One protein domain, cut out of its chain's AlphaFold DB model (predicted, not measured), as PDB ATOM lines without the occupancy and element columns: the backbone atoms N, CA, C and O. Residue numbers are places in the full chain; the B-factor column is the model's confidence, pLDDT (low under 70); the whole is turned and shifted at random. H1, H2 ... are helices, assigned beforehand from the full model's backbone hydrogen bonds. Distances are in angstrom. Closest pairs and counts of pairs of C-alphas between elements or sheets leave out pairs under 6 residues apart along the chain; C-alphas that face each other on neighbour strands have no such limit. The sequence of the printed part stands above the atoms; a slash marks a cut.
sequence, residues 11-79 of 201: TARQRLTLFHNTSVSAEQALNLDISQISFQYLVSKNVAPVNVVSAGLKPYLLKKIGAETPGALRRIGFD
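What this domain is: This is residues 11 to 79 of the 201 residues of an uncharacterized protein of Euryarchaeota archaeon (UniProt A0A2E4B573). Six short helices are strung along a body that is longer one way than the others, with H2 toward one end, H6 toward the other, and H3 and H4 between them. H1 packs on H2 at a steep angle and also packs on H4, H1 and H4 running opposite ways at a shallow angle, while H3, H5 and H6 form a looser triangle of neighbours in which no two clearly touch. The printed part has 69 residues, with six named helices in the order H1, H2, H3, H4, H5, H6 and no named strand; its class is all helix. It is compact, with a radius of gyration of the C-alphas of 10.9 A, and its C-alphas span 31 by 21 by 20 A.

Where its parts are: Find C-alpha 12 at (43.013, 17.280, -44.200); from there H1, residues 12 to 18, the longest helix by residues, runs 9.9 A to C-alpha 18. Go on to H2, residues 26 to 31, which measures 8.7 A. H3, residues 39 to 44, also measures 8.7 A; look for its first C-alpha at (31.878, 31.852, -42.441). Next come H4, residues 49 to 54, 8.4 A long, and H5, residues 59 to 64, 8.7 A long. Last is H6, residues 70 to 74, 7.0 A long, ending at C-alpha 74 at (26.262, 35.405, -52.455).

How they stand to each other: Start at H1, which touches H2 at a steep tilt of 59 degrees, opposite ways; the closest C-alphas, of Arg 15 and Ala 29, are 5.9 A apart. H1 also touches H4, at a shallow tilt of 28 degrees, opposite ways, and here the closest C-alphas are those of Leu 18 and Asn 51, 4.7 A apart. Now look at H3 and H5, which are close but not clearly touching: their closest C-alphas, of Phe 39 and Leu 62, are 6.7 A apart, and their lines are about perpendicular at 85 degrees. H6 is near H5, with 8 pairs of C-alphas within 10 A, and near H3, with 5 such pairs. H4 and H6 are only just apart, at 8.3 A; H1 and H3, for instance, are apart too. In each of the six helices, every pair of O i and N i+4 is within hydrogen-bond range.

The domain as a whole: The two C-alphas farthest apart, those of Glu 27 and Gly 71, are 31.2 A apart. From residue 11 to residue 79 the printed part has no cut. The links H3 to H4, H4 to H5 and H5 to H6 are tight, H1 to H2 and H2 to H3 are short, and there is no long link. In the B-factor column of this predicted model you find a mean pLDDT of the printed part of 92.7, and no printed residue is under 70.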
ATOM      1  N   THR A  11      38.289  16.995 -42.797       90.44
ATOM      2  CA  THR A  11      39.492  16.204 -43.088       90.44
ATOM      3  C   THR A  11      40.612  17.078 -43.667       90.44
ATOM      4  O   THR A  11      40.362  18.153 -44.218       90.44
ATOM      5  N   ALA A  12      41.858  16.594 -43.610       90.81
ATOM      6  CA  ALA A  12      43.013  17.280 -44.200       90.81
ATOM      7  C   ALA A  12      42.792  17.627 -45.682       90.81
ATOM      8  O   ALA A  12      43.042  18.753 -46.102       90.81
ATOM      9  N   ARG A  13      42.236  16.686 -46.461       92.81
ATOM     10  CA  ARG A  13      41.909  16.905 -47.876       92.81
ATOM     11  C   ARG A  13      40.911  18.048 -48.053       92.81
ATOM     12  O   ARG A  13      41.155  18.931 -48.861       92.81
ATOM     13  N   GLN A  14      39.822  18.056 -47.285       93.06
ATOM     14  CA  GLN A  14      38.798  19.101 -47.391       93.06
ATOM     15  C   GLN A  14      39.348  20.478 -47.028       93.06
ATOM     16  O   GLN A  14      39.034  21.446 -47.706       93.06
ATOM     17  N   ARG A  15      40.208  20.568 -46.009       93.31
ATOM     18  CA  ARG A  15      40.869  21.822 -45.617       93.31
ATOM     19  C   ARG A  15      41.765  22.362 -46.724       93.31
ATOM     20  O   ARG A  15      41.668  23.535 -47.066       93.31
ATOM     21  N   LEU A  16      42.600  21.505 -47.308       94.56
ATOM     22  CA  LEU A  16      43.472  21.897 -48.416       94.56
ATOM     23  C   LEU A  16      42.668  22.322 -49.651       94.56
ATOM     24  O   LEU A  16      43.015  23.317 -50.279       94.56
ATOM     25  N   THR A  17      41.574  21.620 -49.964       95.88
ATOM     26  CA  THR A  17      40.666  22.010 -51.052       95.88
ATOM     27  C   THR A  17      39.993  23.353 -50.769       95.88
ATOM     28  O   THR A  17      39.967  24.217 -51.638       95.88
ATOM     29  N   LEU A  18      39.486  23.552 -49.550       94.44
ATOM     30  CA  LEU A  18      38.765  24.761 -49.153       94.44
ATOM     31  C   LEU A  18      39.629  26.020 -49.312       94.44
ATOM     32  O   LEU A  18      39.162  27.042 -49.808       94.44
ATOM     33  N   PHE A  19      40.906  25.929 -48.941       95.12
ATOM     34  CA  PHE A  19      41.853  27.044 -48.989       95.12
ATOM     35  C   PHE A  19      42.723  27.076 -50.256       95.12
ATOM     36  O   PHE A  19      43.680  27.854 -50.326       95.12
ATOM     37  N   HIS A  20      42.398  26.282 -51.278       93.81
ATOM     38  CA  HIS A  20      43.141  26.274 -52.537       93.81
ATOM     39  C   HIS A  20      43.120  27.654 -53.220       93.81
ATOM     40  O   HIS A  20      42.068  28.279 -53.329       93.81
ATOM     41  N   ASN A  21      44.282  28.132 -53.681       91.75
ATOM     42  CA  ASN A  21      44.462  29.470 -54.269       91.75
ATOM     43  C   ASN A  21      43.976  30.636 -53.382       91.75
ATOM     44  O   ASN A  21      43.619  31.697 -53.888       91.75
ATOM     45  N   THR A  22      43.987  30.459 -52.059       93.38
ATOM     46  CA  THR A  22      43.743  31.543 -51.095       93.38
ATOM     47  C   THR A  22      45.052  32.038 -50.480       93.38
ATOM     48  O   THR A  22      46.127  31.495 -50.728       93.38
ATOM     49  N   SER A  23      44.975  33.058 -49.621       90.69
ATOM     50  CA  SER A  23      46.134  33.543 -48.860       90.69
ATOM     51  C   SER A  23      46.555  32.616 -47.706       90.69
ATOM     52  O   SER A  23      47.495  32.942 -46.984       90.69
ATOM     53  N   VAL A  24      45.815  31.536 -47.437       92.06
ATOM     54  CA  VAL A  24      46.109  30.594 -46.349       92.06
ATOM     55  C   VAL A  24      47.052  29.518 -46.880       92.06
ATOM     56  O   VAL A  24      46.721  28.798 -47.819       92.06
ATOM     57  N   SER A  25      48.234  29.399 -46.274       93.38
ATOM     58  CA  SER A  25      49.191  28.349 -46.647       93.38
ATOM     59  C   SER A  25      48.675  26.951 -46.279       93.38
ATOM     60  O   SER A  25      47.860  26.798 -45.370       93.38
ATOM     61  N   ALA A  26      49.187  25.908 -46.941       92.00
ATOM     62  CA  ALA A  26      48.805  24.523 -46.653       92.00
ATOM     63  C   ALA A  26      49.065  24.131 -45.185       92.00
ATOM     64  O   ALA A  26      48.221  23.498 -44.556       92.00
ATOM     65  N   GLU A  27      50.200  24.551 -44.620       92.69
ATOM     66  CA  GLU A  27      50.540  24.302 -43.215       92.69
ATOM     67  C   GLU A  27      49.542  24.976 -42.264       92.69
ATOM     68  O   GLU A  27      49.026  24.340 -41.346       92.69
ATOM     69  N   GLN A  28      49.190  26.240 -42.526       92.69
ATOM     70  CA  GLN A  28      48.162  26.941 -41.753       92.69
ATOM     71  C   GLN A  28      46.795  26.254 -41.886       92.69
ATOM     72  O   GLN A  28      46.126  26.042 -40.880       92.69
ATOM     73  N   ALA A  29      46.394  25.852 -43.094       91.81
ATOM     74  CA  ALA A  29      45.114  25.188 -43.347       91.81
ATOM     75  C   ALA A  29      44.953  23.868 -42.567       91.81
ATOM     76  O   ALA A  29      43.861  23.556 -42.073       91.81
ATOM     77  N   LEU A  30      46.037  23.095 -42.446       91.75
ATOM     78  CA  LEU A  30      46.062  21.832 -41.707       91.75
ATOM     79  C   LEU A  30      46.040  22.037 -40.188       91.75
ATOM     80  O   LEU A  30      45.406  21.251 -39.489       91.75
ATOM     81  N   ASN A  31      46.676  23.105 -39.701       90.88
ATOM     82  CA  ASN A  31      46.783  23.412 -38.273       90.88
ATOM     83  C   ASN A  31      45.624  24.265 -37.722       90.88
ATOM     84  O   ASN A  31      45.536  24.448 -36.511       90.88
ATOM     85  N   LEU A  32      44.738  24.790 -38.578       88.62
ATOM     86  CA  LEU A  32      43.566  25.567 -38.152       88.62
ATOM     87  C   LEU A  32      42.635  24.732 -37.262       88.62
ATOM     88  O   LEU A  32      42.215  23.634 -37.635       88.62
ATOM     89  N   ASP A  33      42.215  25.270 -36.123       86.56
ATOM     90  CA  ASP A  33      41.160  24.624 -35.346       86.56
ATOM     91  C   ASP A  33      39.816  24.741 -36.090       86.56
ATOM     92  O   ASP A  33      39.551  25.733 -36.771       86.56
ATOM     93  N   ILE A  34      38.951  23.727 -35.990       83.25
ATOM     94  CA  ILE A  34      37.641  23.755 -36.660       83.25
ATOM     95  C   ILE A  34      36.773  24.928 -36.179       83.25
ATOM     96  O   ILE A  34      36.053  25.519 -36.977       83.25
ATOM     97  N   SER A  35      36.898  25.320 -34.907       85.25
ATOM     98  CA  SER A  35      36.202  26.470 -34.319       85.25
ATOM     99  C   SER A  35      36.631  27.811 -34.922       85.25
ATOM    100  O   SER A  35      35.886  28.786 -34.847       85.25
ATOM    101  N   GLN A  36      37.805  27.865 -35.557       87.25
ATOM    102  CA  GLN A  36      38.311  29.056 -36.239       87.25
ATOM    103  C   GLN A  36      37.790  29.169 -37.678       87.25
ATOM    104  O   GLN A  36      37.849  30.250 -38.266       87.25
ATOM    105  N   ILE A  37      37.255  28.083 -38.249       89.31
ATOM    106  CA  ILE A  37      36.690  28.058 -39.603       89.31
ATOM    107  C   ILE A  37      35.239  28.552 -39.543       89.31
ATOM    108  O   ILE A  37      34.284  27.792 -39.690       89.31
ATOM    109  N   SER A  38      35.077  29.853 -39.302       92.88
ATOM    110  CA  SER A  38      33.788  30.540 -39.399       92.88
ATOM    111  C   SER A  38      33.514  31.009 -40.827       92.88
ATOM    112  O   SER A  38      34.435  31.200 -41.625       92.88
ATOM    113  N   PHE A  39      32.251  31.277 -41.151       93.00
ATOM    114  CA  PHE A  39      31.878  31.852 -42.441       93.00
ATOM    115  C   PHE A  39      32.601  33.182 -42.701       93.00
ATOM    116  O   PHE A  39      33.139  33.403 -43.783       93.00
ATOM    117  N   GLN A  40      32.704  34.034 -41.677       93.88
ATOM    118  CA  GLN A  40      33.434  35.300 -41.762       93.88
ATOM    119  C   GLN A  40      34.923  35.088 -42.064       93.88
ATOM    120  O   GLN A  40      35.526  35.873 -42.798       93.88
ATOM    121  N   TYR A  41      35.521  34.017 -41.534       93.31
ATOM    122  CA  TYR A  41      36.893  33.654 -41.863       93.31
ATOM    123  C   TYR A  41      37.027  33.286 -43.345       93.31
ATOM    124  O   TYR A  41      37.916  33.818 -44.009       93.31
ATOM    125  N   LEU A  42      36.117  32.467 -43.888       94.06
ATOM    126  CA  LEU A  42      36.103  32.108 -45.316       94.06
ATOM    127  C   LEU A  42      36.008  33.349 -46.214       94.06
ATOM    128  O   LEU A  42      36.800  33.488 -47.148       94.06
ATOM    129  N   VAL A  43      35.112  34.284 -45.876       93.81
ATOM    130  CA  VAL A  43      34.988  35.585 -46.556       93.81
ATOM    131  C   VAL A  43      36.315  36.348 -46.495       93.81
ATOM    132  O   VAL A  43      36.834  36.771 -47.522       93.81
ATOM    133  N   SER A  44      36.919  36.474 -45.306       93.94
ATOM    134  CA  SER A  44      38.168  37.233 -45.108       93.94
ATOM    135  C   SER A  44      39.374  36.672 -45.868       93.94
ATOM    136  O   SER A  44      40.364  37.375 -46.068       93.94
ATOM    137  N   LYS A  45      39.314  35.393 -46.257       94.44
ATOM    138  CA  LYS A  45      40.367  34.692 -46.999       94.44
ATOM    139  C   LYS A  45      40.049  34.535 -48.482       94.44
ATOM    140  O   LYS A  45      40.818  33.875 -49.175       94.44
ATOM    141  N   ASN A  46      38.973  35.164 -48.966       92.31
ATOM    142  CA  ASN A  46      38.514  35.086 -50.354       92.31
ATOM    143  C   ASN A  46      38.363  33.633 -50.832       92.31
ATOM    144  O   ASN A  46      38.792  33.275 -51.927       92.31
ATOM    145  N   VAL A  47      37.792  32.775 -49.983       94.44
ATOM    146  CA  VAL A  47      37.494  31.392 -50.360       94.44
ATOM    147  C   VAL A  47      36.420  31.399 -51.446       94.44
ATOM    148  O   VAL A  47      35.312  31.877 -51.218       94.44
ATOM    149  N   ALA A  48      36.748  30.851 -52.616       94.12
ATOM    150  CA  ALA A  48      35.821  30.768 -53.736       94.12
ATOM    151  C   ALA A  48      34.735  29.693 -53.500       94.12
ATOM    152  O   ALA A  48      35.018  28.664 -52.875       94.12
ATOM    153  N   PRO A  49      33.523  29.841 -54.065       94.44
ATOM    154  CA  PRO A  49      32.438  28.874 -53.879       94.44
ATOM    155  C   PRO A  49      32.795  27.488 -54.420       94.44
ATOM    156  O   PRO A  49      32.482  26.474 -53.801       94.44
ATOM    157  N   VAL A  50      33.534  27.436 -55.535       94.56
ATOM    158  CA  VAL A  50      34.031  26.180 -56.114       94.56
ATOM    159  C   VAL A  50      34.878  25.384 -55.121       94.56
ATOM    160  O   VAL A  50      34.766  24.162 -55.078       94.56
ATOM    161  N   ASN A  51      35.663  26.050 -54.268       95.12
ATOM    162  CA  ASN A  51      36.448  25.379 -53.236       95.12
ATOM    163  C   ASN A  51      35.549  24.811 -52.136       95.12
ATOM    164  O   ASN A  51      35.802  23.712 -51.650       95.12
ATOM    165  N   VAL A  52      34.496  25.541 -51.758       94.50
ATOM    166  CA  VAL A  52      33.513  25.109 -50.754       94.50
ATOM    167  C   VAL A  52      32.793  23.847 -51.226       94.50
ATOM    168  O   VAL A  52      32.793  22.837 -50.519       94.50
ATOM    169  N   VAL A  53      32.259  23.876 -52.451       93.38
ATOM    170  CA  VAL A  53      31.560  22.734 -53.057       93.38
ATOM    171  C   VAL A  53      32.520  21.560 -53.264       93.38
ATOM    172  O   VAL A  53      32.215  20.437 -52.870       93.38
ATOM    173  N   SER A  54      33.732  21.808 -53.772       93.31
ATOM    174  CA  SER A  54      34.741  20.757 -54.001       93.31
ATOM    175  C   SER A  54      35.263  20.128 -52.707       93.31
ATOM    176  O   SER A  54      35.654  18.960 -52.688       93.31
ATOM    177  N   ALA A  55      35.286  20.886 -51.610       93.00
ATOM    178  CA  ALA A  55      35.597  20.372 -50.282       93.00
ATOM    179  C   ALA A  55      34.417  19.594 -49.661       93.00
ATOM    180  O   ALA A  55      34.551  19.036 -48.570       93.00
ATOM    181  N   GLY A  56      33.267  19.526 -50.338       90.81
ATOM    182  CA  GLY A  56      32.072  18.834 -49.861       90.81
ATOM    183  C   GLY A  56      31.417  19.526 -48.666       90.81
ATOM    184  O   GLY A  56      30.773  18.859 -47.855       90.81
ATOM    185  N   LEU A  57      31.617  20.840 -48.509       91.75
ATOM    186  CA  LEU A  57      30.927  21.608 -47.479       91.75
ATOM    187  C   LEU A  57      29.490  21.864 -47.925       91.75
ATOM    188  O   LEU A  57      29.232  22.573 -48.895       91.75
ATOM    189  N   LYS A  58      28.559  21.296 -47.165       91.81
ATOM    190  CA  LYS A  58      27.121  21.391 -47.418       91.81
ATOM    191  C   LYS A  58      26.542  22.727 -46.927       91.81
ATOM    192  O   LYS A  58      27.006  23.224 -45.892       91.81
ATOM    193  N   PRO A  59      25.477  23.263 -47.551       94.12
ATOM    194  CA  PRO A  59      24.758  24.459 -47.097       94.12
ATOM    195  C   PRO A  59      24.420  24.481 -45.600       94.12
ATOM    196  O   PRO A  59      24.616  25.496 -44.935       94.12
ATOM    197  N   TYR A  60      23.996  23.348 -45.032       91.94
ATOM    198  CA  TYR A  60      23.697  23.240 -43.601       91.94
ATOM    199  C   TYR A  60      24.925  23.478 -42.704       91.94
ATOM    200  O   TYR A  60      24.819  24.106 -41.649       91.94
ATOM    201  N   LEU A  61      26.105  23.008 -43.126       91.00
ATOM    202  CA  LEU A  61      27.351  23.268 -42.405       91.00
ATOM    203  C   LEU A  61      27.743  24.741 -42.516       91.00
ATOM    204  O   LEU A  61      28.122  25.332 -41.510       91.00
ATOM    205  N   LEU A  62      27.588  25.347 -43.698       93.19
ATOM    206  CA  LEU A  62      27.827  26.781 -43.900       93.19
ATOM    207  C   LEU A  62      26.936  27.627 -42.983       93.19
ATOM    208  O   LEU A  62      27.426  28.555 -42.337       93.19
ATOM    209  N   LYS A  63      25.660  27.250 -42.851       94.25
ATOM    210  CA  LYS A  63      24.721  27.887 -41.925       94.25
ATOM    211  C   LYS A  63      25.190  27.784 -40.477       94.25
ATOM    212  O   LYS A  63      25.252  28.797 -39.784       94.25
ATOM    213  N   LYS A  64      25.598  26.589 -40.033       91.19
ATOM    214  CA  LYS A  64      26.139  26.361 -38.679       91.19
ATOM    215  C   LYS A  64      27.370  27.213 -38.359       91.19
ATOM    216  O   LYS A  64      27.528  27.616 -37.213       91.19
ATOM    217  N   ILE A  65      28.232  27.475 -39.343       91.44
ATOM    218  CA  ILE A  65      29.449  28.278 -39.146       91.44
ATOM    219  C   ILE A  65      29.241  29.782 -39.398       91.44
ATOM    220  O   ILE A  65      30.215  30.535 -39.375       91.44
ATOM    221  N   GLY A  66      27.999  30.235 -39.619       92.50
ATOM    222  CA  GLY A  66      27.632  31.658 -39.633       92.50
ATOM    223  C   GLY A  66      27.064  32.210 -40.947       92.50
ATOM    224  O   GLY A  66      26.862  33.419 -41.049       92.50
ATOM    225  N   ALA A  67      26.796  31.381 -41.960       94.56
ATOM    226  CA  ALA A  67      26.040  31.799 -43.146       94.56
ATOM    227  C   ALA A  67      24.531  31.739 -42.862       94.56
ATOM    228  O   ALA A  67      23.846  30.846 -43.334       94.56
ATOM    229  N   GLU A  68      23.999  32.633 -42.030       93.81
ATOM    230  CA  GLU A  68      22.618  32.498 -41.528       93.81
ATOM    231  C   GLU A  68      21.536  32.623 -42.614       93.81
ATOM    232  O   GLU A  68      20.457  32.037 -42.479       93.81
ATOM    233  N   THR A  69      21.835  33.339 -43.701       95.88
ATOM    234  CA  THR A  69      20.924  33.589 -44.824       95.88
ATOM    235  C   THR A  69      21.529  33.125 -46.153       95.88
ATOM    236  O   THR A  69      22.756  33.137 -46.297       95.88
ATOM    237  N   PRO A  70      20.713  32.797 -47.173       95.50
ATOM    238  CA  PRO A  70      21.227  32.502 -48.512       95.50
ATOM    239  C   PRO A  70      22.034  33.677 -49.088       95.50
ATOM    240  O   PRO A  70      23.079  33.474 -49.704       95.50
ATOM    241  N   GLY A  71      21.614  34.918 -48.808       95.38
ATOM    242  CA  GLY A  71      22.338  36.130 -49.207       95.38
ATOM    243  C   GLY A  71      23.753  36.216 -48.631       95.38
ATOM    244  O   GLY A  71      24.634  36.822 -49.240       95.38
ATOM    245  N   ALA A  72      24.031  35.551 -47.503       94.81
ATOM    246  CA  ALA A  72      25.392  35.433 -47.003       94.81
ATOM    247  C   ALA A  72      26.296  34.698 -48.001       94.81
ATOM    248  O   ALA A  72      27.423  35.140 -48.204       94.81
ATOM    249  N   LEU A  73      25.800  33.641 -48.651       95.31
ATOM    250  CA  LEU A  73      26.557  32.828 -49.606       95.31
ATOM    251  C   LEU A  73      26.880  33.590 -50.895       95.31
ATOM    252  O   LEU A  73      27.987  33.457 -51.418       95.31
ATOM    253  N   ARG A  74      25.979  34.472 -51.349       93.25
ATOM    254  CA  ARG A  74      26.262  35.405 -52.455       93.25
ATOM    255  C   ARG A  74      27.514  36.254 -52.182       93.25
ATOM    256  O   ARG A  74      28.269  36.533 -53.106       93.25
ATOM    257  N   ARG A  75      27.813  36.592 -50.916       89.00
ATOM    258  CA  ARG A  75      29.013  37.380 -50.545       89.00
ATOM    259  C   ARG A  75      30.340  36.661 -50.780       89.00
ATOM    260  O   ARG A  75      31.357  37.334 -50.893       89.00
ATOM    261  N   ILE A  76      30.343  35.330 -50.833       90.19
ATOM    262  CA  ILE A  76      31.535  34.551 -51.207       90.19
ATOM    263  C   ILE A  76      31.493  34.094 -52.666       90.19
ATOM    264  O   ILE A  76      32.377  33.359 -53.083       90.19
ATOM    265  N   GLY A  77      30.500  34.548 -53.439       93.00
ATOM    266  CA  GLY A  77      30.410  34.344 -54.883       93.00
ATOM    267  C   GLY A  77      29.479  33.222 -55.337       93.00
ATOM    268  O   GLY A  77      29.494  32.906 -56.520       93.00
ATOM    269  N   PHE A  78      28.696  32.594 -54.448       96.12
ATOM    270  CA  PHE A  78      27.658  31.665 -54.909       96.12
ATOM    271  C   PHE A  78      26.637  32.434 -55.748       96.12
ATOM    272  O   PHE A  78      26.178  33.494 -55.333       96.12
ATOM    273  N   ASP A  79      26.251  31.882 -56.889       96.31
ATOM    274  CA  ASP A  79      25.225  32.418 -57.779       96.31
ATOM    275  C   ASP A  79      24.192  31.344 -58.161       96.31
ATOM    276  O   ASP A  79      24.228  30.220 -57.648       96.31
TER     277      ASP A  79